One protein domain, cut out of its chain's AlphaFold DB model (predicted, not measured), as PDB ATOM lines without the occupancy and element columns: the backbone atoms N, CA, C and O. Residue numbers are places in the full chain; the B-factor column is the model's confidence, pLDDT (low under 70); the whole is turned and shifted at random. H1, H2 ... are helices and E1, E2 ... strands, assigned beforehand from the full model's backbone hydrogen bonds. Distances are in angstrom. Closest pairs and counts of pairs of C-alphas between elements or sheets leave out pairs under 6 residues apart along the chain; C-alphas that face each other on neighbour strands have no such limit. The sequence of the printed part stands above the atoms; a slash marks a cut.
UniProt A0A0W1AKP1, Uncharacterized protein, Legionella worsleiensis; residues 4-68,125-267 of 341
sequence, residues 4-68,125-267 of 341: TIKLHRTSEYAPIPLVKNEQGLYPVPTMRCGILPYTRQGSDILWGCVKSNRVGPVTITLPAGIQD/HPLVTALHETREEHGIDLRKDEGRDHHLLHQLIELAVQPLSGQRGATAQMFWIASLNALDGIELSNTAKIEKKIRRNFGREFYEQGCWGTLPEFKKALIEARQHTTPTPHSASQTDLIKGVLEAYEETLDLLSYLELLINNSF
ATOM      1  N   THR A   4      48.848  14.598 -56.773       88.88
ATOM      2  CA  THR A   4      48.278  15.896 -57.156       88.88
ATOM      3  C   THR A   4      47.691  15.742 -58.551       88.88
ATOM      4  O   THR A   4      48.397  15.348 -59.484       88.88
ATOM      5  N   ILE A   5      46.402  16.025 -58.688       91.94
ATOM      6  CA  ILE A   5      45.707  15.954 -59.965       91.94
ATOM      7  C   ILE A   5      45.366  17.357 -60.444       91.94
ATOM      8  O   ILE A   5      44.959  18.229 -59.679       91.94
ATOM      9  N   LYS A   6      45.546  17.581 -61.743       92.19
ATOM     10  CA  LYS A   6      45.035  18.781 -62.393       92.19
ATOM     11  C   LYS A   6      43.568  18.532 -62.696       92.19
ATOM     12  O   LYS A   6      43.244  17.552 -63.361       92.19
ATOM     13  N   LEU A   7      42.696  19.408 -62.211       93.75
ATOM     14  CA  LEU A   7      41.292  19.350 -62.581       93.75
ATOM     15  C   LEU A   7      41.129  19.781 -64.049       93.75
ATOM     16  O   LEU A   7      41.811  20.700 -64.525       93.75
ATOM     17  N   HIS A   8      40.243  19.098 -64.757       94.06
ATOM     18  CA  HIS A   8      39.829  19.349 -66.136       94.06
ATOM     19  C   HIS A   8      38.338  19.704 -66.170       94.06
ATOM     20  O   HIS A   8      37.669  19.627 -65.136       94.06
ATOM     21  N   ARG A   9      37.815  20.135 -67.323       94.50
ATOM     22  CA  ARG A   9      36.365  20.340 -67.463       94.50
ATOM     23  C   ARG A   9      35.648  19.009 -67.282       94.50
ATOM     24  O   ARG A   9      36.201  17.966 -67.632       94.50
ATOM     25  N   THR A  10      34.420  19.025 -66.770       91.88
ATOM     26  CA  THR A  10      33.683  17.775 -66.513       91.88
ATOM     27  C   THR A  10      33.477  16.944 -67.780       91.88
ATOM     28  O   THR A  10      33.599  15.723 -67.736       91.88
ATOM     29  N   SER A  11      33.316  17.602 -68.932       90.62
ATOM     30  CA  SER A  11      33.238  16.971 -70.257       90.62
ATOM     31  C   SER A  11      34.480  16.163 -70.666       90.62
ATOM     32  O   SER A  11      34.398  15.348 -71.580       90.62
ATOM     33  N   GLU A  12      35.641  16.402 -70.045       93.62
ATOM     34  CA  GLU A  12      36.879  15.648 -70.303       93.62
ATOM     35  C   GLU A  12      36.935  14.332 -69.505       93.62
ATOM     36  O   GLU A  12      37.724  13.443 -69.829       93.62
ATOM     37  N   TYR A  13      36.084  14.173 -68.485       93.94
ATOM     38  CA  TYR A  13      35.951  12.943 -67.709       93.94
ATOM     39  C   TYR A  13      34.824  12.088 -68.285       93.94
ATOM     40  O   TYR A  13      33.678  12.145 -67.840       93.94
ATOM     41  N   ALA A  14      35.158  11.296 -69.305       93.06
ATOM     42  CA  ALA A  14      34.185  10.432 -69.959       93.06
ATOM     43  C   ALA A  14      33.545   9.449 -68.956       93.06
ATOM     44  O   ALA A  14      34.255   8.859 -68.132       93.06
ATOM     45  N   PRO A  15      32.218   9.240 -69.028       93.56
ATOM     46  CA  PRO A  15      31.555   8.243 -68.207       93.56
ATOM     47  C   PRO A  15      32.011   6.835 -68.613       93.56
ATOM     48  O   PRO A  15      32.398   6.582 -69.757       93.56
ATOM     49  N   ILE A  16      31.992   5.911 -67.658       94.69
ATOM     50  CA  ILE A  16      32.584   4.580 -67.805       94.69
ATOM     51  C   ILE A  16      31.526   3.632 -68.382       94.69
ATOM     52  O   ILE A  16      30.494   3.441 -67.739       94.69
ATOM     53  N   PRO A  17      31.737   3.009 -69.559       95.06
ATOM     54  CA  PRO A  17      30.774   2.066 -70.123       95.06
ATOM     55  C   PRO A  17      30.480   0.915 -69.166       95.06
ATOM     56  O   PRO A  17      31.397   0.285 -68.630       95.06
ATOM     57  N   LEU A  18      29.197   0.622 -68.963       94.31
ATOM     58  CA  LEU A  18      28.784  -0.439 -68.059       94.31
ATOM     59  C   LEU A  18      28.872  -1.792 -68.778       94.31
ATOM     60  O   LEU A  18      28.006  -2.163 -69.571       94.31
ATOM     61  N   VAL A  19      29.942  -2.535 -68.498       94.06
ATOM     62  CA  VAL A  19      30.204  -3.864 -69.069       94.06
ATOM     63  C   VAL A  19      30.006  -4.959 -68.028       94.06
ATOM     64  O   VAL A  19      30.203  -4.741 -66.833       94.06
ATOM     65  N   LYS A  20      29.609  -6.153 -68.479       94.81
ATOM     66  CA  LYS A  20      29.511  -7.322 -67.600       94.81
ATOM     67  C   LYS A  20      30.899  -7.705 -67.081       94.81
ATOM     68  O   LYS A  20      31.872  -7.689 -67.832       94.81
ATOM     69  N   ASN A  21      30.970  -8.060 -65.804       93.12
ATOM     70  CA  ASN A  21      32.160  -8.634 -65.190       93.12
ATOM     71  C   ASN A  21      32.359 -10.101 -65.619       93.12
ATOM     72  O   ASN A  21      31.577 -10.658 -66.392       93.12
ATOM     73  N   GLU A  22      33.393 -10.747 -65.079       94.75
ATOM     74  CA  GLU A  22      33.721 -12.153 -65.355       94.75
ATOM     75  C   GLU A  22      32.584 -13.128 -64.998       94.75
ATOM     76  O   GLU A  22      32.488 -14.209 -65.573       94.75
ATOM     77  N   GLN A  23      31.692 -12.745 -64.081       94.00
ATOM     78  CA  GLN A  23      30.520 -13.524 -63.675       94.00
ATOM     79  C   GLN A  23      29.276 -13.220 -64.531       94.00
ATOM     80  O   GLN A  23      28.192 -13.726 -64.244       94.00
ATOM     81  N   GLY A  24      29.400 -12.394 -65.574       94.50
ATOM     82  CA  GLY A  24      28.293 -12.035 -66.460       94.50
ATOM     83  C   GLY A  24      27.303 -11.028 -65.861       94.50
ATOM     84  O   GLY A  24      26.209 -10.865 -66.407       94.50
ATOM     85  N   LEU A  25      27.668 -10.354 -64.767       94.19
ATOM     86  CA  LEU A  25      26.836  -9.375 -64.067       94.19
ATOM     87  C   LEU A  25      27.340  -7.954 -64.309       94.19
ATOM     88  O   LEU A  25      28.543  -7.719 -64.410       94.19
ATOM     89  N   TYR A  26      26.429  -6.988 -64.351       94.56
ATOM     90  CA  TYR A  26      26.812  -5.581 -64.387       94.56
ATOM     91  C   TYR A  26      27.284  -5.140 -62.996       94.56
ATOM     92  O   TYR A  26      26.576  -5.396 -62.017       94.56
ATOM     93  N   PRO A  27      28.451  -4.490 -62.862       90.75
ATOM     94  CA  PRO A  27      28.930  -4.038 -61.563       90.75
ATOM     95  C   PRO A  27      27.956  -3.009 -60.990       90.75
ATOM     96  O   PRO A  27      27.572  -2.064 -61.675       90.75
ATOM     97  N   VAL A  28      27.536  -3.208 -59.741       89.38
ATOM     98  CA  VAL A  28      26.772  -2.206 -58.989       89.38
ATOM     99  C   VAL A  28      27.781  -1.205 -58.425       89.38
ATOM    100  O   VAL A  28      28.751  -1.647 -57.803       89.38
ATOM    101  N   PRO A  29      27.603   0.113 -58.608       87.56
ATOM    102  CA  PRO A  29      28.474   1.084 -57.968       87.56
ATOM    103  C   PRO A  29      28.285   1.007 -56.446       87.56
ATOM    104  O   PRO A  29      27.212   1.280 -55.914       87.56
ATOM    105  N   THR A  30      29.338   0.588 -55.743       84.56
ATOM    106  CA  THR A  30      29.383   0.503 -54.268       84.56
ATOM    107  C   THR A  30      30.490   1.368 -53.668       84.56
ATOM    108  O   THR A  30      30.744   1.299 -52.464       84.56
ATOM    109  N   MET A  31      31.184   2.146 -54.501       88.75
ATOM    110  CA  MET A  31      32.267   3.023 -54.079       88.75
ATOM    111  C   MET A  31      31.717   4.406 -53.759       88.75
ATOM    112  O   MET A  31      31.073   5.032 -54.602       88.75
ATOM    113  N   ARG A  32      31.998   4.889 -52.547       90.38
ATOM    114  CA  ARG A  32      31.711   6.272 -52.168       90.38
ATOM    115  C   ARG A  32      32.763   7.207 -52.751       90.38
ATOM    116  O   ARG A  32      33.949   6.942 -52.591       90.38
ATOM    117  N   CYS A  33      32.343   8.275 -53.412       94.12
ATOM    118  CA  CYS A  33      33.218   9.244 -54.062       94.12
ATOM    119  C   CYS A  33      32.985  10.628 -53.455       94.12
ATOM    120  O   CYS A  33      31.840  11.066 -53.372       94.12
ATOM    121  N   GLY A  34      34.051  11.313 -53.038       94.62
ATOM    122  CA  GLY A  34      33.912  12.598 -52.354       94.62
ATOM    123  C   GLY A  34      35.148  13.482 -52.412       94.62
ATOM    124  O   GLY A  34      36.271  12.993 -52.537       94.62
ATOM    125  N   ILE A  35      34.959  14.796 -52.318       95.75
ATOM    126  CA  ILE A  35      36.062  15.739 -52.115       95.75
ATOM    127  C   ILE A  35      35.953  16.257 -50.695       95.75
ATOM    128  O   ILE A  35      34.930  16.814 -50.336       95.75
ATOM    129  N   LEU A  36      37.011  16.101 -49.907       95.19
ATOM    130  CA  LEU A  36      37.173  16.712 -48.597       95.19
ATOM    131  C   LEU A  36      37.852  18.079 -48.778       95.19
ATOM    132  O   LEU A  36      39.078  18.127 -48.955       95.19
ATOM    133  N   PRO A  37      37.100  19.191 -48.789       94.56
ATOM    134  CA  PRO A  37      37.702  20.504 -48.895       94.56
ATOM    135  C   PRO A  37      38.271  20.951 -47.544       94.56
ATOM    136  O   PRO A  37      37.724  20.646 -46.482       94.56
ATOM    137  N   TYR A  38      39.363  21.707 -47.583       94.75
ATOM    138  CA  TYR A  38      39.921  22.367 -46.410       94.75
ATOM    139  C   TYR A  38      40.477  23.744 -46.761       94.75
ATOM    140  O   TYR A  38      40.917  23.979 -47.885       94.75
ATOM    141  N   THR A  39      40.510  24.642 -45.782       93.56
ATOM    142  CA  THR A  39      41.240  25.912 -45.874       93.56
ATOM    143  C   THR A  39      42.090  26.113 -44.624       93.56
ATOM    144  O   THR A  39      41.816  25.530 -43.572       93.56
ATOM    145  N   ARG A  40      43.151  26.913 -44.734       91.12
ATOM    146  CA  ARG A  40      43.986  27.295 -43.590       91.12
ATOM    147  C   ARG A  40      43.560  28.665 -43.080       91.12
ATOM    148  O   ARG A  40      43.525  29.621 -43.851       91.12
ATOM    149  N   GLN A  41      43.324  28.770 -41.777       86.31
ATOM    150  CA  GLN A  41      43.070  30.035 -41.094       86.31
ATOM    151  C   GLN A  41      44.103  30.218 -39.979       86.31
ATOM    152  O   GLN A  41      43.968  29.692 -38.879       86.31
ATOM    153  N   GLY A  42      45.181  30.947 -40.275       86.31
ATOM    154  CA  GLY A  42      46.320  31.042 -39.360       86.31
ATOM    155  C   GLY A  42      47.019  29.687 -39.195       86.31
ATOM    156  O   GLY A  42      47.475  29.106 -40.181       86.31
ATOM    157  N   SER A  43      47.119  29.199 -37.956       86.19
ATOM    158  CA  SER A  43      47.652  27.866 -37.641       86.19
ATOM    159  C   SER A  43      46.657  26.737 -37.892       86.19
ATOM    160  O   SER A  43      47.072  25.584 -38.022       86.19
ATOM    161  N   ASP A  44      45.367  27.058 -37.961       89.88
ATOM    162  CA  ASP A  44      44.308  26.064 -37.896       89.88
ATOM    163  C   ASP A  44      43.896  25.607 -39.296       89.88
ATOM    164  O   ASP A  44      43.985  26.349 -40.284       89.88
ATOM    165  N   ILE A  45      43.446  24.356 -39.379       93.25
ATOM    166  CA  ILE A  45      42.859  23.775 -40.582       93.25
ATOM    167  C   ILE A  45      41.355  23.670 -40.353       93.25
ATOM    168  O   ILE A  45      40.899  23.032 -39.404       93.25
ATOM    169  N   LEU A  46      40.591  24.308 -41.235       93.62
ATOM    170  CA  LEU A  46      39.144  24.179 -41.283       93.62
ATOM    171  C   LEU A  46      38.773  23.150 -42.339       93.62
ATOM    172  O   LEU A  46      39.112  23.314 -43.512       93.62
ATOM    173  N   TRP A  47      38.052  22.119 -41.920       94.56
ATOM    174  CA  TRP A  47      37.590  21.025 -42.762       94.56
ATOM    175  C   TRP A  47      36.123  21.204 -43.123       94.56
ATOM    176  O   TRP A  47      35.299  21.426 -42.237       94.56
ATOM    177  N   GLY A  48      35.787  21.047 -44.403       92.62
ATOM    178  CA  GLY A  48      34.405  20.921 -44.850       92.62
ATOM    179  C   GLY A  48      33.948  19.469 -44.744       92.62
ATOM    180  O   GLY A  48      34.375  18.611 -45.510       92.62
ATOM    181  N   CYS A  49      33.075  19.179 -43.787       93.44
ATOM    182  CA  CYS A  49      32.500  17.854 -43.554       93.44
ATOM    183  C   CYS A  49      30.970  17.903 -43.622       93.44
ATOM    184  O   CYS A  49      30.393  18.959 -43.858       93.44
ATOM    185  N   VAL A  50      30.300  16.767 -43.450       91.38
ATOM    186  CA  VAL A  50      28.836  16.675 -43.477       91.38
ATOM    187  C   VAL A  50      28.329  16.309 -42.101       91.38
ATOM    188  O   VAL A  50      28.659  15.253 -41.565       91.38
ATOM    189  N   LYS A  51      27.496  17.172 -41.535       90.62
ATOM    190  CA  LYS A  51      26.768  16.937 -40.296       90.62
ATOM    191  C   LYS A  51      25.424  16.286 -40.617       90.62
ATOM    192  O   LYS A  51      24.643  16.848 -41.382       90.62
ATOM    193  N   SER A  52      25.117  15.147 -39.999       88.12
ATOM    194  CA  SER A  52      23.807  14.496 -40.135       88.12
ATOM    195  C   SER A  52      23.286  13.932 -38.818       88.12
ATOM    196  O   SER A  52      24.058  13.592 -37.924       88.12
ATOM    197  N   ASN A  53      21.966  13.771 -38.717       85.88
ATOM    198  CA  ASN A  53      21.291  13.098 -37.601       85.88
ATOM    199  C   ASN A  53      20.636  11.765 -38.019       85.88
ATOM    200  O   ASN A  53      19.663  11.322 -37.402       85.88
ATOM    201  N   ARG A  54      21.153  11.119 -39.078       79.12
ATOM    202  CA  ARG A  54      20.498  10.012 -39.805       79.12
ATOM    203  C   ARG A  54      19.949   8.885 -38.934       79.12
ATOM    204  O   ARG A  54      18.951   8.266 -39.306       79.12
ATOM    205  N   VAL A  55      20.607   8.594 -37.813       77.88
ATOM    206  CA  VAL A  55      20.289   7.452 -36.940       77.88
ATOM    207  C   VAL A  55      19.968   7.858 -35.498       77.88
ATOM    208  O   VAL A  55      19.836   6.997 -34.631       77.88
ATOM    209  N   GLY A  56      19.791   9.159 -35.236       80.19
ATOM    210  CA  GLY A  56      19.538   9.711 -33.902       80.19
ATOM    211  C   GLY A  56      20.612  10.711 -33.475       80.19
ATOM    212  O   GLY A  56      20.336  11.910 -33.516       80.19
ATOM    213  N   PRO A  57      21.815  10.254 -33.070       84.94
ATOM    214  CA  PRO A  57      22.910  11.154 -32.740       84.94
ATOM    215  C   PRO A  57      23.325  11.979 -33.955       84.94
ATOM    216  O   PRO A  57      23.297  11.513 -35.098       84.94
ATOM    217  N   VAL A  58      23.739  13.209 -33.674       89.38
ATOM    218  CA  VAL A  58      24.380  14.073 -34.655       89.38
ATOM    219  C   VAL A  58      25.808  13.586 -34.852       89.38
ATOM    220  O   VAL A  58      26.561  13.470 -33.892       89.38
ATOM    221  N   THR A  59      26.179  13.303 -36.092       90.88
ATOM    222  CA  THR A  59      27.518  12.837 -36.464       90.88
ATOM    223  C   THR A  59      28.079  13.678 -37.591       90.88
ATOM    224  O   THR A  59      27.316  14.279 -38.349       90.88
ATOM    225  N   ILE A  60      29.407  13.739 -37.671       92.62
ATOM    226  CA  ILE A  60      30.119  14.438 -38.736       92.62
ATOM    227  C   ILE A  60      30.888  13.398 -39.541       92.62
ATOM    228  O   ILE A  60      31.673  12.630 -38.995       92.62
ATOM    229  N   THR A  61      30.642  13.348 -40.841       90.38
ATOM    230  CA  THR A  61      31.278  12.397 -41.750       90.38
ATOM    231  C   THR A  61      31.941  13.121 -42.905       90.38
ATOM    232  O   THR A  61      31.634  14.278 -43.192       90.38
ATOM    233  N   LEU A  62      32.832  12.422 -43.598       89.75
ATOM    234  CA  LEU A  62      33.373  12.911 -44.859       89.75
ATOM    235  C   LEU A  62      32.253  13.066 -45.912       89.75
ATOM    236  O   LEU A  62      31.354  12.215 -45.944       89.75
ATOM    237  N   PRO A  63      32.325  14.098 -46.769       88.50
ATOM    238  CA  PRO A  63      31.415  14.268 -47.904       88.50
ATOM    239  C   PRO A  63      31.520  13.128 -48.900       88.50
ATOM    240  O   PRO A  63      32.616  12.910 -49.397       88.50
ATOM    241  N   ALA A  64      30.452  12.403 -49.230       88.94
ATOM    242  CA  ALA A  64      30.543  11.437 -50.328       88.94
ATOM    243  C   ALA A  64      29.209  10.851 -50.784       88.94
ATOM    244  O   ALA A  64      28.417  10.363 -49.975       88.94
ATOM    245  N   GLY A  65      29.102  10.664 -52.094       89.12
ATOM    246  CA  GLY A  65      27.991   9.992 -52.760       89.12
ATOM    247  C   GLY A  65      28.377   8.688 -53.431       89.12
ATOM    248  O   GLY A  65      29.540   8.285 -53.431       89.12
ATOM    249  N   ILE A  66      27.387   8.016 -54.005       90.75
ATOM    250  CA  ILE A  66      27.579   6.846 -54.868       90.75
ATOM    251  C   ILE A  66      27.450   7.310 -56.316       90.75
ATOM    252  O   ILE A  66      26.625   8.161 -56.611       90.75
ATOM    253  N   GLN A  67      28.256   6.741 -57.210       92.44
ATOM    254  CA  GLN A  67      28.192   7.063 -58.635       92.44
ATOM    255  C   GLN A  67      26.821   6.708 -59.224       92.44
ATOM    256  O   GLN A  67      26.316   5.598 -59.016       92.44
ATOM    257  N   ASP A  68      26.279   7.613 -60.031       93.12
ATOM    258  CA  ASP A  68      25.026   7.390 -60.742       93.12
ATOM    259  C   ASP A  68      25.195   6.495 -61.971       93.12
ATOM    260  O   ASP A  68      26.262   6.414 -62.592       93.12
ATOM    261  N   HIS A 125      31.683   9.139 -63.864       94.75
ATOM    262  CA  HIS A 125      33.095   9.133 -63.487       94.75
ATOM    263  C   HIS A 125      33.273   9.495 -61.990       94.75
ATOM    264  O   HIS A 125      32.727  10.512 -61.566       94.75
ATOM    265  N   PRO A 126      34.100   8.774 -61.197       94.75
ATOM    266  CA  PRO A 126      34.233   8.987 -59.746       94.75
ATOM    267  C   PRO A 126      34.489  10.438 -59.311       94.75
ATOM    268  O   PRO A 126      33.871  10.938 -58.376       94.75
ATOM    269  N   LEU A 127      35.390  11.140 -60.007       95.44
ATOM    270  CA  LEU A 127      35.691  12.544 -59.707       95.44
ATOM    271  C   LEU A 127      34.520  13.484 -60.037       95.44
ATOM    272  O   LEU A 127      34.356  14.500 -59.372       95.44
ATOM    273  N   VAL A 128      33.704  13.156 -61.045       95.12
ATOM    274  CA  VAL A 128      32.520  13.954 -61.396       95.12
ATOM    275  C   VAL A 128      31.461  13.797 -60.308       95.12
ATOM    276  O   VAL A 128      30.987  14.810 -59.803       95.12
ATOM    277  N   THR A 129      31.211  12.564 -59.853       95.12
ATOM    278  CA  THR A 129      30.373  12.294 -58.673       95.12
ATOM    279  C   THR A 129      30.866  13.089 -57.467       95.12
ATOM    280  O   THR A 129      30.109  13.834 -56.860       95.12
ATOM    281  N   ALA A 130      32.164  13.026 -57.158       95.62
ATOM    282  CA  ALA A 130      32.733  13.743 -56.020       95.62
ATOM    283  C   ALA A 130      32.537  15.273 -56.105       95.62
ATOM    284  O   ALA A 130      32.263  15.914 -55.090       95.62
ATOM    285  N   LEU A 131      32.646  15.865 -57.300       95.06
ATOM    286  CA  LEU A 131      32.374  17.291 -57.531       95.06
ATOM    287  C   LEU A 131      30.888  17.635 -57.359       95.06
ATOM    288  O   LEU A 131      30.579  18.680 -56.789       95.06
ATOM    289  N   HIS A 132      29.983  16.781 -57.850       91.94
ATOM    290  CA  HIS A 132      28.542  16.951 -57.664       91.94
ATOM    291  C   HIS A 132      28.172  16.927 -56.181       91.94
ATOM    292  O   HIS A 132      27.551  17.870 -55.702       91.94
ATOM    293  N   GLU A 133      28.667  15.940 -55.440       90.62
ATOM    294  CA  GLU A 133      28.422  15.800 -54.000       90.62
ATOM    295  C   GLU A 133      28.970  16.990 -53.208       90.62
ATOM    296  O   GLU A 133      28.279  17.552 -52.369       90.62
ATOM    297  N   THR A 134      30.165  17.483 -53.551       90.62
ATOM    298  CA  THR A 134      30.733  18.691 -52.917       90.62
ATOM    299  C   THR A 134      29.827  19.912 -53.102       90.62
ATOM    300  O   THR A 134      29.649  20.724 -52.192       90.62
ATOM    301  N   ARG A 135      29.223  20.050 -54.285       90.06
ATOM    302  CA  ARG A 135      28.276  21.131 -54.560       90.06
ATOM    303  C   ARG A 135      26.972  20.937 -53.789       90.06
ATOM    304  O   ARG A 135      26.441  21.914 -53.266       90.06
ATOM    305  N   GLU A 136      26.440  19.722 -53.740       86.25
ATOM    306  CA  GLU A 136      25.179  19.428 -53.056       86.25
ATOM    307  C   GLU A 136      25.299  19.578 -51.537       86.25
ATOM    308  O   GLU A 136      24.484  20.268 -50.920       86.25
ATOM    309  N   GLU A 137      26.342  19.000 -50.945       85.56
ATOM    310  CA  GLU A 137      26.536  18.934 -49.498       85.56
ATOM    311  C   GLU A 137      27.104  20.242 -48.925       85.56
ATOM    312  O   GLU A 137      26.647  20.699 -47.876       85.56
ATOM    313  N   HIS A 138      28.056  20.889 -49.611       83.69
ATOM    314  CA  HIS A 138      28.756  22.082 -49.096       83.69
ATOM    315  C   HIS A 138      28.363  23.380 -49.785       83.69
ATOM    316  O   HIS A 138      28.726  24.446 -49.295       83.69
ATOM    317  N   GLY A 139      27.646  23.315 -50.907       85.75
ATOM    318  CA  GLY A 139      27.340  24.493 -51.718       85.75
ATOM    319  C   GLY A 139      28.531  25.000 -52.534       85.75
ATOM    320  O   GLY A 139      28.415  26.060 -53.146       85.75
ATOM    321  N   ILE A 140      29.656  24.271 -52.562       88.06
ATOM    322  CA  ILE A 140      30.887  24.688 -53.246       88.06
ATOM    323  C   ILE A 140      30.993  23.999 -54.600       88.06
ATOM    324  O   ILE A 140      31.146  22.783 -54.693       88.06
ATOM    325  N   ASP A 141      30.972  24.791 -55.666       92.12
ATOM    326  CA  ASP A 141      31.047  24.281 -57.029       92.12
ATOM    327  C   ASP A 141      32.461  24.405 -57.613       92.12
ATOM    328  O   ASP A 141      32.821  25.416 -58.223       92.12
ATOM    329  N   LEU A 142      33.265  23.354 -57.427       94.06
ATOM    330  CA  LEU A 142      34.678  23.311 -57.825       94.06
ATOM    331  C   LEU A 142      34.917  22.909 -59.292       94.06
ATOM    332  O   LEU A 142      36.071  22.777 -59.696       94.06
ATOM    333  N   ARG A 143      33.872  22.688 -60.101       95.31
ATOM    334  CA  ARG A 143      34.026  22.238 -61.498       95.31
ATOM    335  C   ARG A 143      34.820  23.260 -62.309       95.31
ATOM    336  O   ARG A 143      34.479  24.438 -62.353       95.31
ATOM    337  N   LYS A 144      35.893  22.830 -62.968       93.88
ATOM    338  CA  LYS A 144      36.810  23.754 -63.643       93.88
ATOM    339  C   LYS A 144      36.147  24.471 -64.816       93.88
ATOM    340  O   LYS A 144      35.592  23.817 -65.688       93.88
ATOM    341  N   ASP A 145      36.280  25.796 -64.854       92.19
ATOM    342  CA  ASP A 145      35.699  26.711 -65.853       92.19
ATOM    343  C   ASP A 145      34.157  26.676 -65.954       92.19
ATOM    344  O   ASP A 145      33.580  27.400 -66.762       92.19
ATOM    345  N   GLU A 146      33.487  25.847 -65.152       92.62
ATOM    346  CA  GLU A 146      32.043  25.588 -65.208       92.62
ATOM    347  C   GLU A 146      31.357  25.941 -63.882       92.62
ATOM    348  O   GLU A 146      30.222  26.413 -63.865       92.62
ATOM    349  N   GLY A 147      32.048  25.702 -62.768       92.00
ATOM    350  CA  GLY A 147      31.552  25.914 -61.421       92.00
ATOM    351  C   GLY A 147      31.794  27.332 -60.922       92.00
ATOM    352  O   GLY A 147      32.813  27.954 -61.227       92.00
ATOM    353  N   ARG A 148      30.862  27.844 -60.116       92.12
ATOM    354  CA  ARG A 148      30.935  29.192 -59.521       92.12
ATOM    355  C   ARG A 148      32.224  29.407 -58.717       92.12
ATOM    356  O   ARG A 148      32.842  30.467 -58.803       92.12
ATOM    357  N   ASP A 149      32.653  28.384 -57.985       92.25
ATOM    358  CA  ASP A 149      33.669  28.488 -56.936       92.25
ATOM    359  C   ASP A 149      35.012  27.863 -57.348       92.25
ATOM    360  O   ASP A 149      35.918  27.713 -56.531       92.25
ATOM    361  N   HIS A 150      35.188  27.523 -58.631       92.50
ATOM    362  CA  HIS A 150      36.395  26.857 -59.139       92.50
ATOM    363  C   HIS A 150      37.695  27.627 -58.849       92.50
ATOM    364  O   HIS A 150      38.757  27.025 -58.708       92.50
ATOM    365  N   HIS A 151      37.616  28.955 -58.746       91.69
ATOM    366  CA  HIS A 151      38.737  29.844 -58.447       91.69
ATOM    367  C   HIS A 151      39.289  29.669 -57.020       91.69
ATOM    368  O   HIS A 151      40.418  30.074 -56.736       91.69
ATOM    369  N   LEU A 152      38.514  29.056 -56.120       92.94
ATOM    370  CA  LEU A 152      38.956  28.745 -54.765       92.94
ATOM    371  C   LEU A 152      39.936  27.578 -54.730       92.94
ATOM    372  O   LEU A 152      40.727  27.490 -53.797       92.94
ATOM    373  N   LEU A 153      39.896  26.680 -55.716       94.62
ATOM    374  CA  LEU A 153      40.715  25.477 -55.709       94.62
ATOM    375  C   LEU A 153      42.194  25.827 -55.919       94.62
ATOM    376  O   LEU A 153      42.620  26.158 -57.024       94.62
ATOM    377  N   HIS A 154      42.991  25.699 -54.860       93.00
ATOM    378  CA  HIS A 154      44.442  25.848 -54.925       93.00
ATOM    379  C   HIS A 154      45.116  24.546 -55.369       93.00
ATOM    380  O   HIS A 154      45.970  24.542 -56.257       93.00
ATOM    381  N   GLN A 155      44.716  23.426 -54.764       93.00
ATOM    382  CA  GLN A 155      45.300  22.114 -55.030       93.00
ATOM    383  C   GLN A 155      44.265  21.011 -54.831       93.00
ATOM    384  O   GLN A 155      43.470  21.067 -53.897       93.00
ATOM    385  N   LEU A 156      44.323  19.974 -55.670       95.00
ATOM    386  CA  LEU A 156      43.519  18.763 -55.531       95.00
ATOM    387  C   LEU A 156      44.437  17.540 -55.456       95.00
ATOM    388  O   LEU A 156      45.274  17.327 -56.336       95.00
ATOM    389  N   ILE A 157      44.291  16.744 -54.401       93.06
ATOM    390  CA  ILE A 157      45.113  15.558 -54.150       93.06
ATOM    391  C   ILE A 157      44.210  14.335 -54.119       93.06
ATOM    392  O   ILE A 157      43.330  14.235 -53.278       93.06
ATOM    393  N   GLU A 158      44.447  13.389 -55.014       92.12
ATOM    394  CA  GLU A 158      43.795  12.084 -55.011       92.12
ATOM    395  C   GLU A 158      44.418  11.184 -53.943       92.12
ATOM    396  O   GLU A 158      45.643  11.008 -53.908       92.12
ATOM    397  N   LEU A 159      43.582  10.608 -53.080       88.12
ATOM    398  CA  LEU A 159      43.981   9.581 -52.123       88.12
ATOM    399  C   LEU A 159      43.785   8.183 -52.714       88.12
ATOM    400  O   LEU A 159      42.982   7.969 -53.618       88.12
ATOM    401  N   ALA A 160      44.519   7.207 -52.178       85.56
ATOM    402  CA  ALA A 160      44.287   5.810 -52.524       85.56
ATOM    403  C   ALA A 160      42.878   5.378 -52.092       85.56
ATOM    404  O   ALA A 160      42.380   5.843 -51.068       85.56
ATOM    405  N   VAL A 161      42.270   4.455 -52.842       85.19
ATOM    406  CA  VAL A 161      40.983   3.849 -52.475       85.19
ATOM    407  C   VAL A 161      41.109   3.179 -51.109       85.19
ATOM    408  O   VAL A 161      42.026   2.388 -50.872       85.19
ATOM    409  N   GLN A 162      40.180   3.494 -50.213       80.81
ATOM    410  CA  GLN A 162      40.141   2.972 -48.853       80.81
ATOM    411  C   GLN A 162      38.964   2.000 -48.715       80.81
ATOM    412  O   GLN A 162      37.859   2.329 -49.147       80.81
ATOM    413  N   PRO A 163      39.156   0.805 -48.132       78.38
ATOM    414  CA  PRO A 163      38.029  -0.048 -47.777       78.38
ATOM    415  C   PRO A 163      37.202   0.640 -46.689       78.38
ATOM    416  O   PRO A 163      37.772   1.291 -45.823       78.38
ATOM    417  N   LEU A 164      35.882   0.487 -46.720       72.00
ATOM    418  CA  LEU A 164      35.007   0.959 -45.648       72.00
ATOM    419  C   LEU A 164      34.698  -0.184 -44.682       72.00
ATOM    420  O   LEU A 164      34.440  -1.311 -45.112       72.00
ATOM    421  N   SER A 165      34.694   0.109 -43.384       61.94
ATOM    422  CA  SER A 165      34.224  -0.824 -42.366       61.94
ATOM    423  C   SER A 165      32.684  -0.784 -42.262       61.94
ATOM    424  O   SER A 165      32.021   0.214 -42.573       61.94
ATOM    425  N   GLY A 166      32.088  -1.899 -41.829       54.03
ATOM    426  CA  GLY A 166      30.669  -1.977 -41.462       54.03
ATOM    427  C   GLY A 166      29.664  -2.252 -42.594       54.03
ATOM    428  O   GLY A 166      29.967  -2.265 -43.784       54.03
ATOM    429  N   GLN A 167      28.403  -2.493 -42.207       52.62
ATOM    430  CA  GLN A 167      27.284  -2.804 -43.115       52.62
ATOM    431  C   GLN A 167      26.656  -1.538 -43.726       52.62
ATOM    432  O   GLN A 167      25.463  -1.276 -43.572       52.62
ATOM    433  N   ARG A 168      27.456  -0.713 -44.405       55.72
ATOM    434  CA  ARG A 168      27.009   0.587 -44.947       55.72
ATOM    435  C   ARG A 168      26.480   0.526 -46.380       55.72
ATOM    436  O   ARG A 168      26.183   1.563 -46.963       55.72
ATOM    437  N   GLY A 169      26.385  -0.666 -46.973       60.84
ATOM    438  CA  GLY A 169      26.025  -0.861 -48.386       60.84
ATOM    439  C   GLY A 169      27.129  -0.459 -49.376       60.84
ATOM    440  O   GLY A 169      27.167  -0.988 -50.481       60.84
ATOM    441  N   ALA A 170      28.058   0.406 -48.960       73.38
ATOM    442  CA  ALA A 170      29.312   0.696 -49.642       73.38
ATOM    443  C   ALA A 170      30.453  -0.162 -49.080       73.38
ATOM    444  O   ALA A 170      30.498  -0.434 -47.880       73.38
ATOM    445  N   THR A 171      31.379  -0.567 -49.946       75.38
ATOM    446  CA  THR A 171      32.517  -1.439 -49.593       75.38
ATOM    447  C   THR A 171      33.854  -0.712 -49.619       75.38
ATOM    448  O   THR A 171      34.826  -1.156 -49.009       75.38
ATOM    449  N   ALA A 172      33.910   0.414 -50.322       85.38
ATOM    450  CA  ALA A 172      35.106   1.212 -50.482       85.38
ATOM    451  C   ALA A 172      34.745   2.685 -50.649       85.38
ATOM    452  O   ALA A 172      33.600   3.043 -50.938       85.38
ATOM    453  N   GLN A 173      35.755   3.526 -50.506       87.38
ATOM    454  CA  GLN A 173      35.666   4.942 -50.769       87.38
ATOM    455  C   GLN A 173      36.894   5.460 -51.514       87.38
ATOM    456  O   GLN A 173      38.018   5.017 -51.282       87.38
ATOM    457  N   MET A 174      36.662   6.421 -52.397       91.31
ATOM    458  CA  MET A 174      37.668   7.170 -53.128       91.31
ATOM    459  C   MET A 174      37.470   8.649 -52.828       91.31
ATOM    460  O   MET A 174      36.375   9.186 -52.986       91.31
ATOM    461  N   PHE A 175      38.537   9.296 -52.376       91.12
ATOM    462  CA  PHE A 175      38.467  10.667 -51.911       91.12
ATOM    463  C   PHE A 175      39.566  11.526 -52.506       91.12
ATOM    464  O   PHE A 175      40.705  11.084 -52.683       91.12
ATOM    465  N   TRP A 176      39.220  12.785 -52.742       94.69
ATOM    466  CA  TRP A 176      40.175  13.834 -53.048       94.69
ATOM    467  C   TRP A 176      40.223  14.835 -51.905       94.69
ATOM    468  O   TRP A 176      39.205  15.143 -51.301       94.69
ATOM    469  N   ILE A 177      41.401  15.372 -51.623       95.00
ATOM    470  CA  ILE A 177      41.566  16.495 -50.709       95.00
ATOM    471  C   ILE A 177      41.677  17.756 -51.554       95.00
ATOM    472  O   ILE A 177      42.594  17.863 -52.372       95.00
ATOM    473  N   ALA A 178      40.771  18.708 -51.346       95.44
ATOM    474  CA  ALA A 178      40.832  20.014 -51.990       95.44
ATOM    475  C   ALA A 178      41.373  21.056 -51.011       95.44
ATOM    476  O   ALA A 178      40.702  21.427 -50.054       95.44
ATOM    477  N   SER A 179      42.582  21.549 -51.266       94.69
ATOM    478  CA  SER A 179      43.068  22.769 -50.626       94.69
ATOM    479  C   SER A 179      42.386  23.955 -51.288       94.69
ATOM    480  O   SER A 179      42.520  24.155 -52.500       94.69
ATOM    481  N   LEU A 180      41.648  24.717 -50.493       93.88
ATOM    482  CA  LEU A 180      40.947  25.907 -50.927       93.88
ATOM    483  C   LEU A 180      41.665  27.161 -50.425       93.88
ATOM    484  O   LEU A 180      42.202  27.201 -49.316       93.88
ATOM    485  N   ASN A 181      41.617  28.208 -51.241       90.44
ATOM    486  CA  ASN A 181      41.892  29.576 -50.818       90.44
ATOM    487  C   ASN A 181      40.840  30.036 -49.776       90.44
ATOM    488  O   ASN A 181      39.977  29.257 -49.363       90.44
ATOM    489  N   ALA A 182      40.919  31.287 -49.314       81.44
ATOM    490  CA  ALA A 182      39.967  31.838 -48.342       81.44
ATOM    491  C   ALA A 182      38.502  31.644 -48.790       81.44
ATOM    492  O   ALA A 182      38.173  31.867 -49.953       81.44
ATOM    493  N   LEU A 183      37.635  31.229 -47.861       75.75
ATOM    494  CA  LEU A 183      36.230  30.857 -48.114       75.75
ATOM    495  C   LEU A 183      35.251  32.016 -47.871       75.75
ATOM    496  O   LEU A 183      34.091  31.799 -47.511       75.75
ATOM    497  N   ASP A 184      35.727  33.251 -48.011       70.44
ATOM    498  CA  ASP A 184      34.949  34.443 -47.691       70.44
ATOM    499  C   ASP A 184      33.661  34.490 -48.529       70.44
ATOM    500  O   ASP A 184      33.695  34.551 -49.758       70.44
ATOM    501  N   GLY A 185      32.510  34.471 -47.850       64.25
ATOM    502  CA  GLY A 185      31.196  34.593 -48.485       64.25
ATOM    503  C   GLY A 185      30.597  33.301 -49.052       64.25
ATOM    504  O   GLY A 185      29.638  33.391 -49.819       64.25
ATOM    505  N   ILE A 186      31.103  32.116 -48.690       68.12
ATOM    506  CA  ILE A 186      30.482  30.849 -49.111       68.12
ATOM    507  C   ILE A 186      29.227  30.549 -48.292       68.12
ATOM    508  O   ILE A 186      29.269  30.398 -47.070       68.12
ATOM    509  N   GLU A 187      28.105  30.408 -48.995       68.06
ATOM    510  CA  GLU A 187      26.848  29.926 -48.434       68.06
ATOM    511  C   GLU A 187      26.844  28.395 -48.383       68.06
ATOM    512  O   GLU A 187      27.004  27.724 -49.405       68.06
ATOM    513  N   LEU A 188      26.657  27.846 -47.182       68.56
ATOM    514  CA  LEU A 188      26.591  26.405 -46.965       68.56
ATOM    515  C   LEU A 188      25.193  25.880 -47.280       68.56
ATOM    516  O   LEU A 188      24.199  26.385 -46.752       68.56
ATOM    517  N   SER A 189      25.128  24.808 -48.064       65.69
ATOM    518  CA  SER A 189      23.888  24.066 -48.281       65.69
ATOM    519  C   SER A 189      23.423  23.403 -46.979       65.69
ATOM    520  O   SER A 189      24.128  22.589 -46.380       65.69
ATOM    521  N   ASN A 190      22.208  23.730 -46.536       65.69
ATOM    522  CA  ASN A 190      21.518  23.009 -45.470       65.69
ATOM    523  C   ASN A 190      20.377  22.192 -46.081       65.69
ATOM    524  O   ASN A 190      19.403  22.775 -46.565       65.69
ATOM    525  N   THR A 191      20.474  20.857 -46.073       62.66
ATOM    526  CA  THR A 191      19.376  20.010 -46.554       62.66
ATOM    527  C   THR A 191      18.552  19.493 -45.379       62.66
ATOM    528  O   THR A 191      18.958  18.605 -44.637       62.66
ATOM    529  N   ALA A 192      17.343  20.033 -45.216       58.19
ATOM    530  CA  ALA A 192      16.307  19.418 -44.395       58.19
ATOM    531  C   ALA A 192      15.534  18.426 -45.277       58.19
ATOM    532  O   ALA A 192      14.647  18.807 -46.043       58.19
ATOM    533  N   LYS A 193      15.899  17.145 -45.223       60.56
ATOM    534  CA  LYS A 193      15.318  16.101 -46.072       60.56
ATOM    535  C   LYS A 193      14.490  15.145 -45.225       60.56
ATOM    536  O   LYS A 193      15.012  14.365 -44.441       60.56
ATOM    537  N   ILE A 194      13.178  15.096 -45.438       55.16
ATOM    538  CA  ILE A 194      12.360  14.012 -44.875       55.16
ATOM    539  C   ILE A 194      12.559  12.763 -45.746       55.16
ATOM    540  O   ILE A 194      11.859  12.556 -46.741       55.16
ATOM    541  N   GLU A 195      13.521  11.905 -45.392       54.25
ATOM    542  CA  GLU A 195      13.705  10.619 -46.072       54.25
ATOM    543  C   GLU A 195      12.612   9.611 -45.692       54.25
ATOM    544  O   GLU A 195      12.782   8.744 -44.838       54.25
ATOM    545  N   LYS A 196      11.494   9.647 -46.428       44.09
ATOM    546  CA  LYS A 196      10.404   8.651 -46.337       44.09
ATOM    547  C   LYS A 196      10.822   7.224 -46.747       44.09
ATOM    548  O   LYS A 196      10.017   6.302 -46.655       44.09
ATOM    549  N   LYS A 197      12.046   7.040 -47.259       47.41
ATOM    550  CA  LYS A 197      12.546   5.786 -47.855       47.41
ATOM    551  C   LYS A 197      13.141   4.824 -46.826       47.41
ATOM    552  O   LYS A 197      13.125   3.613 -47.035       47.41
ATOM    553  N   ILE A 198      13.618   5.334 -45.694       51.75
ATOM    554  CA  ILE A 198      14.066   4.497 -44.586       51.75
ATOM    555  C   ILE A 198      12.842   4.280 -43.699       51.75
ATOM    556  O   ILE A 198      12.444   5.191 -42.981       51.75
ATOM    557  N   ARG A 199      12.251   3.070 -43.705       48.12
ATOM    558  CA  ARG A 199      11.096   2.742 -42.832       48.12
ATOM    559  C   ARG A 199      11.326   3.124 -41.356       48.12
ATOM    560  O   ARG A 199      10.379   3.336 -40.614       48.12
ATOM    561  N   ARG A 200      12.593   3.201 -40.939       51.09
ATOM    562  CA  ARG A 200      13.063   3.539 -39.587       51.09
ATOM    563  C   ARG A 200      13.110   5.051 -39.289       51.09
ATOM    564  O   ARG A 200      13.168   5.411 -38.121       51.09
ATOM    565  N   ASN A 201      13.035   5.907 -40.311       49.47
ATOM    566  CA  ASN A 201      12.972   7.372 -40.191       49.47
ATOM    567  C   ASN A 201      11.560   7.921 -40.457       49.47
ATOM    568  O   ASN A 201      11.376   9.131 -40.582       49.47
ATOM    569  N   PHE A 202      10.540   7.056 -40.525       50.34
ATOM    570  CA  PHE A 202       9.160   7.521 -40.631       50.34
ATOM    571  C   PHE A 202       8.803   8.424 -39.445       50.34
ATOM    572  O   PHE A 202       8.901   8.022 -38.288       50.34
ATOM    573  N   GLY A 203       8.394   9.656 -39.760       55.53
ATOM    574  CA  GLY A 203       8.003  10.662 -38.774       55.53
ATOM    575  C   GLY A 203       9.159  11.421 -38.117       55.53
ATOM    576  O   GLY A 203       8.895  12.209 -37.217       55.53
ATOM    577  N   ARG A 204      10.417  11.212 -38.539       61.56
ATOM    578  CA  ARG A 204      11.572  11.982 -38.049       61.56
ATOM    579  C   ARG A 204      12.070  12.951 -39.110       61.56
ATOM    580  O   ARG A 204      12.204  12.585 -40.277       61.56
ATOM    581  N   GLU A 205      12.379  14.169 -38.685       65.94
ATOM    582  CA  GLU A 205      13.131  15.108 -39.508       65.94
ATOM    583  C   GLU A 205      14.593  14.664 -39.565       65.94
ATOM    584  O   GLU A 205      15.258  14.477 -38.540       65.94
ATOM    585  N   PHE A 206      15.067  14.452 -40.786       74.62
ATOM    586  CA  PHE A 206      16.449  14.135 -41.086       74.62
ATOM    587  C   PHE A 206      17.077  15.325 -41.808       74.62
ATOM    588  O   PHE A 206      16.417  16.007 -42.596       74.62
ATOM    589  N   TYR A 207      18.349  15.573 -41.530       78.50
ATOM    590  CA  TYR A 207      19.128  16.543 -42.274       78.50
ATOM    591  C   TYR A 207      20.528  16.019 -42.576       78.50
ATOM    592  O   TYR A 207      21.113  15.270 -41.788       78.50
ATOM    593  N   GLU A 208      21.049  16.472 -43.709       82.06
ATOM    594  CA  GLU A 208      22.456  16.422 -44.092       82.06
ATOM    595  C   GLU A 208      22.865  17.856 -44.427       82.06
ATOM    596  O   GLU A 208      22.232  18.540 -45.233       82.06
ATOM    597  N   GLN A 209      23.879  18.359 -43.742       85.75
ATOM    598  CA  GLN A 209      24.297  19.745 -43.869       85.75
ATOM    599  C   GLN A 209      25.815  19.811 -43.933       85.75
ATOM    600  O   GLN A 209      26.490  19.290 -43.041       85.75
ATOM    601  N   GLY A 210      26.351  20.506 -44.934       88.38
ATOM    602  CA  GLY A 210      27.760  20.871 -44.955       88.38
ATOM    603  C   GLY A 210      28.111  21.704 -43.724       88.38
ATOM    604  O   GLY A 210      27.462  22.707 -43.420       88.38
ATOM    605  N   CYS A 211      29.136  21.292 -42.990       90.12
ATOM    606  CA  CYS A 211      29.673  22.010 -41.848       90.12
ATOM    607  C   CYS A 211      31.166  22.266 -42.029       90.12
ATOM    608  O   CYS A 211      31.869  21.499 -42.683       90.12
ATOM    609  N   TRP A 212      31.637  23.349 -41.419       91.31
ATOM    610  CA  TRP A 212      33.048  23.698 -41.354       91.31
ATOM    611  C   TRP A 212      33.484  23.731 -39.903       91.31
ATOM    612  O   TRP A 212      32.757  24.249 -39.055       91.31
ATOM    613  N   GLY A 213      34.646  23.161 -39.623       92.56
ATOM    614  CA  GLY A 213      35.194  23.159 -38.278       92.56
ATOM    615  C   GLY A 213      36.598  22.594 -38.228       92.56
ATOM    616  O   GLY A 213      37.114  22.023 -39.190       92.56
ATOM    617  N   THR A 214      37.217  22.790 -37.081       95.81
ATOM    618  CA  THR A 214      38.531  22.261 -36.744       95.81
ATOM    619  C   THR A 214      38.413  20.835 -36.205       95.81
ATOM    620  O   THR A 214      37.377  20.419 -35.672       95.81
ATOM    621  N   LEU A 215      39.502  20.068 -36.278       95.81
ATOM    622  CA  LEU A 215      39.550  18.732 -35.685       95.81
ATOM    623  C   LEU A 215      39.204  18.710 -34.176       95.81
ATOM    624  O   LEU A 215      38.453  17.817 -33.768       95.81
ATOM    625  N   PRO A 216      39.671  19.651 -33.323       96.50
ATOM    626  CA  PRO A 216      39.237  19.732 -31.927       96.50
ATOM    627  C   PRO A 216      37.724  19.915 -31.752       96.50
ATOM    628  O   PRO A 216      37.126  19.265 -30.892       96.50
ATOM    629  N   GLU A 217      37.084  20.751 -32.575       96.38
ATOM    630  CA  GLU A 217      35.629  20.949 -32.533       96.38
ATOM    631  C   GLU A 217      34.883  19.667 -32.903       96.38
ATOM    632  O   GLU A 217      33.939  19.276 -32.212       96.38
ATOM    633  N   PHE A 218      35.336  18.956 -33.937       96.56
ATOM    634  CA  PHE A 218      34.724  17.689 -34.329       96.56
ATOM    635  C   PHE A 218      34.947  16.580 -33.290       96.56
ATOM    636  O   PHE A 218      34.031  15.799 -33.035       96.56
ATOM    637  N   LYS A 219      36.111  16.534 -32.624       96.25
ATOM    638  CA  LYS A 219      36.362  15.626 -31.488       96.25
ATOM    639  C   LYS A 219      35.412  15.901 -30.324       96.25
ATOM    640  O   LYS A 219      34.859  14.966 -29.746       96.25
ATOM    641  N   LYS A 220      35.171  17.176 -30.004       96.00
ATOM    642  CA  LYS A 220      34.192  17.571 -28.984       96.00
ATOM    643  C   LYS A 220      32.771  17.136 -29.368       96.00
ATOM    644  O   LYS A 220      32.076  16.553 -28.540       96.00
ATOM    645  N   ALA A 221      32.368  17.344 -30.620       94.62
ATOM    646  CA  ALA A 221      31.050  16.943 -31.111       94.62
ATOM    647  C   ALA A 221      30.820  15.418 -31.052       94.62
ATOM    648  O   ALA A 221      29.715  14.982 -30.731       94.62
ATOM    649  N   LEU A 222      31.849  14.589 -31.267       94.19
ATOM    650  CA  LEU A 222      31.750  13.139 -31.055       94.19
ATOM    651  C   LEU A 222      31.465  12.778 -29.585       94.19
ATOM    652  O   LEU A 222      30.654  11.889 -29.312       94.19
ATOM    653  N   ILE A 223      32.110  13.457 -28.629       92.94
ATOM    654  CA  ILE A 223      31.856  13.242 -27.193       92.94
ATOM    655  C   ILE A 223      30.391  13.563 -26.870       92.94
ATOM    656  O   ILE A 223      29.717  12.774 -26.206       92.94
ATOM    657  N   GLU A 224      29.874  14.679 -27.387       91.25
ATOM    658  CA  GLU A 224      28.471  15.078 -27.224       91.25
ATOM    659  C   GLU A 224      27.507  14.059 -27.858       91.25
ATOM    660  O   GLU A 224      26.504  13.682 -27.241       91.25
ATOM    661  N   ALA A 225      27.833  13.548 -29.049       89.50
ATOM    662  CA  ALA A 225      27.049  12.533 -29.751       89.50
ATOM    663  C   ALA A 225      26.926  11.228 -28.947       89.50
ATOM    664  O   ALA A 225      25.832  10.672 -28.839       89.50
ATOM    665  N   ARG A 226      28.023  10.777 -28.321       88.69
ATOM    666  CA  ARG A 226      28.053   9.595 -27.438       88.69
ATOM    667  C   ARG A 226      27.257   9.795 -26.144       88.69
ATOM    668  O   ARG A 226      26.733   8.837 -25.587       88.69
ATOM    669  N   GLN A 227      27.136  11.024 -25.645       83.81
ATOM    670  CA  GLN A 227      26.322  11.306 -24.455       83.81
ATOM    671  C   GLN A 227      24.814  11.253 -24.757       83.81
ATOM    672  O   GLN A 227      24.025  10.883 -23.887       83.81
ATOM    673  N   HIS A 228      24.410  11.567 -25.993       69.38
ATOM    674  CA  HIS A 228      23.005  11.614 -26.420       69.38
ATOM    675  C   HIS A 228      22.383  10.239 -26.716       69.38
ATOM    676  O   HIS A 228      21.173  10.143 -26.917       69.38
ATOM    677  N   THR A 229      23.166   9.160 -26.701       65.88
ATOM    678  CA  THR A 229      22.669   7.793 -26.935       65.88
ATOM    679  C   THR A 229      22.054   7.125 -25.698       65.88
ATOM    680  O   THR A 229      21.679   5.957 -25.760       65.88
ATOM    681  N   THR A 230      21.941   7.840 -24.571       53.81
ATOM    682  CA  THR A 230      21.897   7.201 -23.241       53.81
ATOM    683  C   THR A 230      20.624   7.405 -22.393       53.81
ATOM    684  O   THR A 230      20.714   7.212 -21.183       53.81
ATOM    685  N   PRO A 231      19.416   7.712 -22.926       52.41
ATOM    686  CA  PRO A 231      18.232   7.366 -22.116       52.41
ATOM    687  C   PRO A 231      17.032   6.746 -22.845       52.41
ATOM    688  O   PRO A 231      16.034   6.464 -22.186       52.41
ATOM    689  N   THR A 232      17.075   6.493 -24.157       57.66
ATOM    690  CA  THR A 232      15.899   5.937 -24.860       57.66
ATOM    691  C   THR A 232      16.062   4.433 -25.085       57.66
ATOM    692  O   THR A 232      17.093   4.026 -25.618       57.66
ATOM    693  N   PRO A 233      15.084   3.578 -24.729       65.00
ATOM    694  CA  PRO A 233      15.158   2.163 -25.068       65.00
ATOM    695  C   PRO A 233      15.153   1.998 -26.594       65.00
ATOM    696  O   PRO A 233      14.154   2.262 -27.264       65.00
ATOM    697  N   HIS A 234      16.293   1.584 -27.141       69.88
ATOM    698  CA  HIS A 234      16.480   1.279 -28.556       69.88
ATOM    699  C   HIS A 234      16.288  -0.221 -28.807       69.88
ATOM    700  O   HIS A 234      16.623  -1.052 -27.962       69.88
ATOM    701  N   SER A 235      15.764  -0.591 -29.981       77.81
ATOM    702  CA  SER A 235      15.823  -1.991 -30.422       77.81
ATOM    703  C   SER A 235      17.279  -2.398 -30.664       77.81
ATOM    704  O   SER A 235      18.088  -1.555 -31.043       77.81
ATOM    705  N   ALA A 236      17.613  -3.688 -30.543       77.50
ATOM    706  CA  ALA A 236      18.971  -4.184 -30.817       77.50
ATOM    707  C   ALA A 236      19.500  -3.715 -32.188       77.50
ATOM    708  O   ALA A 236      20.576  -3.141 -32.292       77.50
ATOM    709  N   SER A 237      18.655  -3.807 -33.219       75.56
ATOM    710  CA  SER A 237      18.962  -3.332 -34.573       75.56
ATOM    711  C   SER A 237      19.210  -1.821 -34.693       75.56
ATOM    712  O   SER A 237      19.864  -1.384 -35.639       75.56
ATOM    713  N   GLN A 238      18.653  -1.010 -33.791       77.38
ATOM    714  CA  GLN A 238      18.888   0.431 -33.744       77.38
ATOM    715  C   GLN A 238      20.173   0.741 -32.976       77.38
ATOM    716  O   GLN A 238      20.932   1.604 -33.408       77.38
ATOM    717  N   THR A 239      20.443   0.011 -31.894       80.56
ATOM    718  CA  THR A 239      21.704   0.089 -31.151       80.56
ATOM    719  C   THR A 239      22.898  -0.246 -32.043       80.56
ATOM    720  O   THR A 239      23.846   0.534 -32.093       80.56
ATOM    721  N   ASP A 240      22.824  -1.335 -32.811       80.00
ATOM    722  CA  ASP A 240      23.891  -1.740 -33.738       80.00
ATOM    723  C   ASP A 240      24.165  -0.664 -34.796       80.00
ATOM    724  O   ASP A 240      25.311  -0.371 -35.132       80.00
ATOM    725  N   LEU A 241      23.103  -0.028 -35.297       79.19
ATOM    726  CA  LEU A 241      23.208   1.041 -36.284       79.19
ATOM    727  C   LEU A 241      23.845   2.306 -35.694       79.19
ATOM    728  O   LEU A 241      24.713   2.901 -36.325       79.19
ATOM    729  N   ILE A 242      23.418   2.716 -34.496       83.88
ATOM    730  CA  ILE A 242      23.995   3.859 -33.779       83.88
ATOM    731  C   ILE A 242      25.484   3.618 -33.530       83.88
ATOM    732  O   ILE A 242      26.297   4.486 -33.840       83.88
ATOM    733  N   LYS A 243      25.838   2.426 -33.037       84.75
ATOM    734  CA  LYS A 243      27.225   2.021 -32.808       84.75
ATOM    735  C   LYS A 243      28.046   2.120 -34.093       84.75
ATOM    736  O   LYS A 243      29.040   2.835 -34.110       84.75
ATOM    737  N   GLY A 244      27.577   1.517 -35.186       82.12
ATOM    738  CA  GLY A 244      28.285   1.562 -36.468       82.12
ATOM    739  C   GLY A 244      28.409   2.972 -37.065       82.12
ATOM    740  O   GLY A 244      29.324   3.232 -37.847       82.12
ATOM    741  N   VAL A 245      27.508   3.902 -36.731       85.44
ATOM    742  CA  VAL A 245      27.620   5.309 -37.154       85.44
ATOM    743  C   VAL A 245      28.640   6.081 -36.320       85.44
ATOM    744  O   VAL A 245      29.434   6.814 -36.906       85.44
ATOM    745  N   LEU A 246      28.668   5.877 -35.000       88.50
ATOM    746  CA  LEU A 246      29.682   6.463 -34.118       88.50
ATOM    747  C   LEU A 246      31.088   5.935 -34.433       88.50
ATOM    748  O   LEU A 246      32.017   6.731 -34.518       88.50
ATOM    749  N   GLU A 247      31.224   4.636 -34.709       87.19
ATOM    750  CA  GLU A 247      32.500   4.021 -35.098       87.19
ATOM    751  C   GLU A 247      33.098   4.697 -36.334       87.19
ATOM    752  O   GLU A 247      34.245   5.121 -36.293       87.19
ATOM    753  N   ALA A 248      32.338   4.923 -37.410       84.44
ATOM    754  CA  ALA A 248      32.949   5.626 -38.544       84.44
ATOM    755  C   ALA A 248      33.051   7.145 -38.373       84.44
ATOM    756  O   ALA A 248      33.735   7.800 -39.161       84.44
ATOM    757  N   TYR A 249      32.363   7.733 -37.389       90.69
ATOM    758  CA  TYR A 249      32.672   9.105 -36.993       90.69
ATOM    759  C   TYR A 249      34.078   9.135 -36.365       90.69
ATOM    760  O   TYR A 249      34.895   9.972 -36.735       90.69
ATOM    761  N   GLU A 250      34.428   8.162 -35.524       91.00
ATOM    762  CA  GLU A 250      35.798   8.004 -35.014       91.00
ATOM    763  C   GLU A 250      36.812   7.790 -36.140       91.00
ATOM    764  O   GLU A 250      37.780   8.540 -36.223       91.00
ATOM    765  N   GLU A 251      36.538   6.881 -37.079       86.75
ATOM    766  CA  GLU A 251      37.414   6.660 -38.242       86.75
ATOM    767  C   GLU A 251      37.588   7.932 -39.090       86.75
ATOM    768  O   GLU A 251      38.665   8.203 -39.624       86.75
ATOM    769  N   THR A 252      36.534   8.754 -39.194       89.50
ATOM    770  CA  THR A 252      36.611  10.067 -39.847       89.50
ATOM    771  C   THR A 252      37.591  10.978 -39.107       89.50
ATOM    772  O   THR A 252      38.447  11.591 -39.740       89.50
ATOM    773  N   LEU A 253      37.512  11.057 -37.775       93.56
ATOM    774  CA  LEU A 253      38.428  11.872 -36.971       93.56
ATOM    775  C   LEU A 253      39.872  11.367 -37.028       93.56
ATOM    776  O   LEU A 253      40.795  12.186 -37.012       93.56
ATOM    777  N   ASP A 254      40.079  10.056 -37.112       90.31
ATOM    778  CA  ASP A 254      41.406   9.459 -37.270       90.31
ATOM    779  C   ASP A 254      42.016   9.825 -38.624       90.31
ATOM    780  O   ASP A 254      43.170  10.262 -38.687       90.31
ATOM    781  N   LEU A 255      41.223   9.748 -39.700       88.44
ATOM    782  CA  LEU A 255      41.656  10.205 -41.016       88.44
ATOM    783  C   LEU A 255      41.997  11.698 -40.995       88.44
ATOM    784  O   LEU A 255      43.069  12.073 -41.459       88.44
ATOM    785  N   LEU A 256      41.127  12.549 -40.442       93.25
ATOM    786  CA  LEU A 256      41.387  13.990 -40.348       93.25
ATOM    787  C   LEU A 256      42.653  14.285 -39.534       93.25
ATOM    788  O   LEU A 256      43.483  15.072 -39.974       93.25
ATOM    789  N   SER A 257      42.854  13.602 -38.402       92.38
ATOM    790  CA  SER A 257      44.067  13.731 -37.577       92.38
ATOM    791  C   SER A 257      45.328  13.387 -38.371       92.38
ATOM    792  O   SER A 257      46.322  14.114 -38.321       92.38
ATOM    793  N   TYR A 258      45.282  12.296 -39.139       88.31
ATOM    794  CA  TYR A 258      46.382  11.911 -40.015       88.31
ATOM    795  C   TYR A 258      46.623  12.960 -41.103       88.31
ATOM    796  O   TYR A 258      47.759  13.384 -41.303       88.31
ATOM    797  N   LEU A 259      45.573  13.434 -41.773       89.75
ATOM    798  CA  LEU A 259      45.692  14.449 -42.816       89.75
ATOM    799  C   LEU A 259      46.213  15.792 -42.283       89.75
ATOM    800  O   LEU A 259      47.030  16.419 -42.950       89.75
ATOM    801  N   GLU A 260      45.817  16.226 -41.084       91.94
ATOM    802  CA  GLU A 260      46.366  17.437 -40.459       91.94
ATOM    803  C   GLU A 260      47.860  17.303 -40.167       91.94
ATOM    804  O   GLU A 260      48.629  18.205 -40.507       91.94
ATOM    805  N   LEU A 261      48.294  16.175 -39.588       87.50
ATOM    806  CA  LEU A 261      49.713  15.894 -39.348       87.50
ATOM    807  C   LEU A 261      50.505  16.018 -40.651       87.50
ATOM    808  O   LEU A 261      51.550  16.662 -40.715       87.50
ATOM    809  N   LEU A 262      49.979  15.405 -41.698       83.25
ATOM    810  CA  LEU A 262      50.556  15.398 -43.025       83.25
ATOM    811  C   LEU A 262      50.647  16.805 -43.637       83.25
ATOM    812  O   LEU A 262      51.714  17.216 -44.098       83.25
ATOM    813  N   ILE A 263      49.555  17.568 -43.596       86.31
ATOM    814  CA  ILE A 263      49.473  18.935 -44.122       86.31
ATOM    815  C   ILE A 263      50.381  19.893 -43.332       86.31
ATOM    816  O   ILE A 263      50.994  20.783 -43.929       86.31
ATOM    817  N   ASN A 264      50.516  19.715 -42.014       83.88
ATOM    818  CA  ASN A 264      51.379  20.534 -41.155       83.88
ATOM    819  C   ASN A 264      52.868  20.205 -41.300       83.88
ATOM    820  O   ASN A 264      53.691  21.117 -41.280       83.88
ATOM    821  N   ASN A 265      53.222  18.948 -41.570       74.62
ATOM    822  CA  ASN A 265      54.597  18.544 -41.884       74.62
ATOM    823  C   ASN A 265      54.989  18.804 -43.352       74.62
ATOM    824  O   ASN A 265      55.933  18.213 -43.866       74.62
ATOM    825  N   SER A 266      54.294  19.721 -44.037       64.44
ATOM    826  CA  SER A 266      54.613  20.157 -45.403       64.44
ATOM    827  C   SER A 266      54.603  19.028 -46.447       64.44
ATOM    828  O   SER A 266      55.531  18.898 -47.248       64.44
ATOM    829  N   PHE A 267      53.487  18.292 -46.503       51.25
ATOM    830  CA  PHE A 267      53.097  17.251 -47.476       51.25
ATOM    831  C   PHE A 267      53.471  17.460 -48.964       51.25
ATOM    832  O   PHE A 267      53.371  16.531 -49.759       51.25
TER     833      PHE A 267
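What this domain is: This is residues 4 to 68 and 125 to 267 of the 341 residues of an uncharacterized protein of Legionella worsleiensis (UniProt A0A0W1AKP1). A strongly twisted, branched sheet of seven strands has H1 packed on one face and the long helix H3 on the opposite face, where H3 forms a helical hairpin with H2. A long stretch without a named element, residues 4 to 30, leads into the sheet, and its residues 20 to 25 stick out. The printed part has 208 residues, with three named helices and seven named strands; along the chain, strands E1 to E3 come first, then H1, then strands E4 to E7, and then H2 and H3; the class is mixed, helices and strands, and the branched sheet has one parallel neighbour pair, E1 and E5, its other neighbour pairs being antiparallel. It is compact, with a radius of gyration of the C-alphas of 17.8 A and spans of 53 by 51 by 30 A.

Where its parts are: E1, residues 31 to 41, begins with C-alpha 31 at (32.267, 3.023, -54.079) and is 31.9 A long. E2 is residues 44 to 52, 23.6 A, and E3 residues 59 to 61. E4 is residues 153 to 158, E5 residues 172 to 180, 25.4 A, E6 residues 190 to 193, and E7 residues 206 to 213, 21.0 A. H1, residues 126 to 138, is 17.7 A long; H2, residues 215 to 227, is 18.9 A long. H3, residues 236 to 264, is 42.0 A long and ends with C-alpha 264 at (51.379, 20.534, -41.155).

How they stand to each other: E2 has three neighbours: E1 and E3 on one side, beside residues 44 to 48 and 49 to 52, and E7 on the other side. E1, E2 and E3 form a meander, each strand the antiparallel neighbour of the one before; N 39 and O 46 are 3.0 A apart, N 50 and O 61 2.8 A. E2 bends by 52 degrees at residue 48, and is antiparallel to E7, with N 49 and O 211 at 2.8 A. E1 and E5 are parallel, with N 36 and O 176 at 2.8 A. Edge strands E4 and E6 form hairpins with E5, N 157 and O 177 at 2.9 A, and with E7, N 191 and O 208 at 3.0 A. H1 is on the sheet; its closest C-alphas to E1 are those of Ala 130 and Gly 34, 4.0 A. H3, at a height over the sheet of 8.3 A, lies over E2 and E3, along the strands; the closest C-alphas of H3 and E3 are those of Tyr 249 and Thr 61, 6.0 A. H2 is on the sheet but over none of its strands. H3 touches H2 with residues 246 to 257 alone, at a shallow tilt of 14 degrees, opposite ways; the closest C-alphas are those of Leu 215 and Leu 256, 6.9 A. Every O i to N i+4 pair is within hydrogen-bond range in H1 and H2, and 24 of 25 in H3.

The domain as a whole: The two C-alphas farthest apart, those of Gly 24 and Gly 42, are 54.0 A apart. Residues 69 to 124 are not printed; C-alphas 68 and 125 are 8.7 A apart across the cut. The links H1 to E4, E4 to E5 and E6 to E7 are long. Mean pLDDT of the printed part is 84.3; residues 165 to 169, 185 to 205, 228 to 234 and 266 to 267 are under 70.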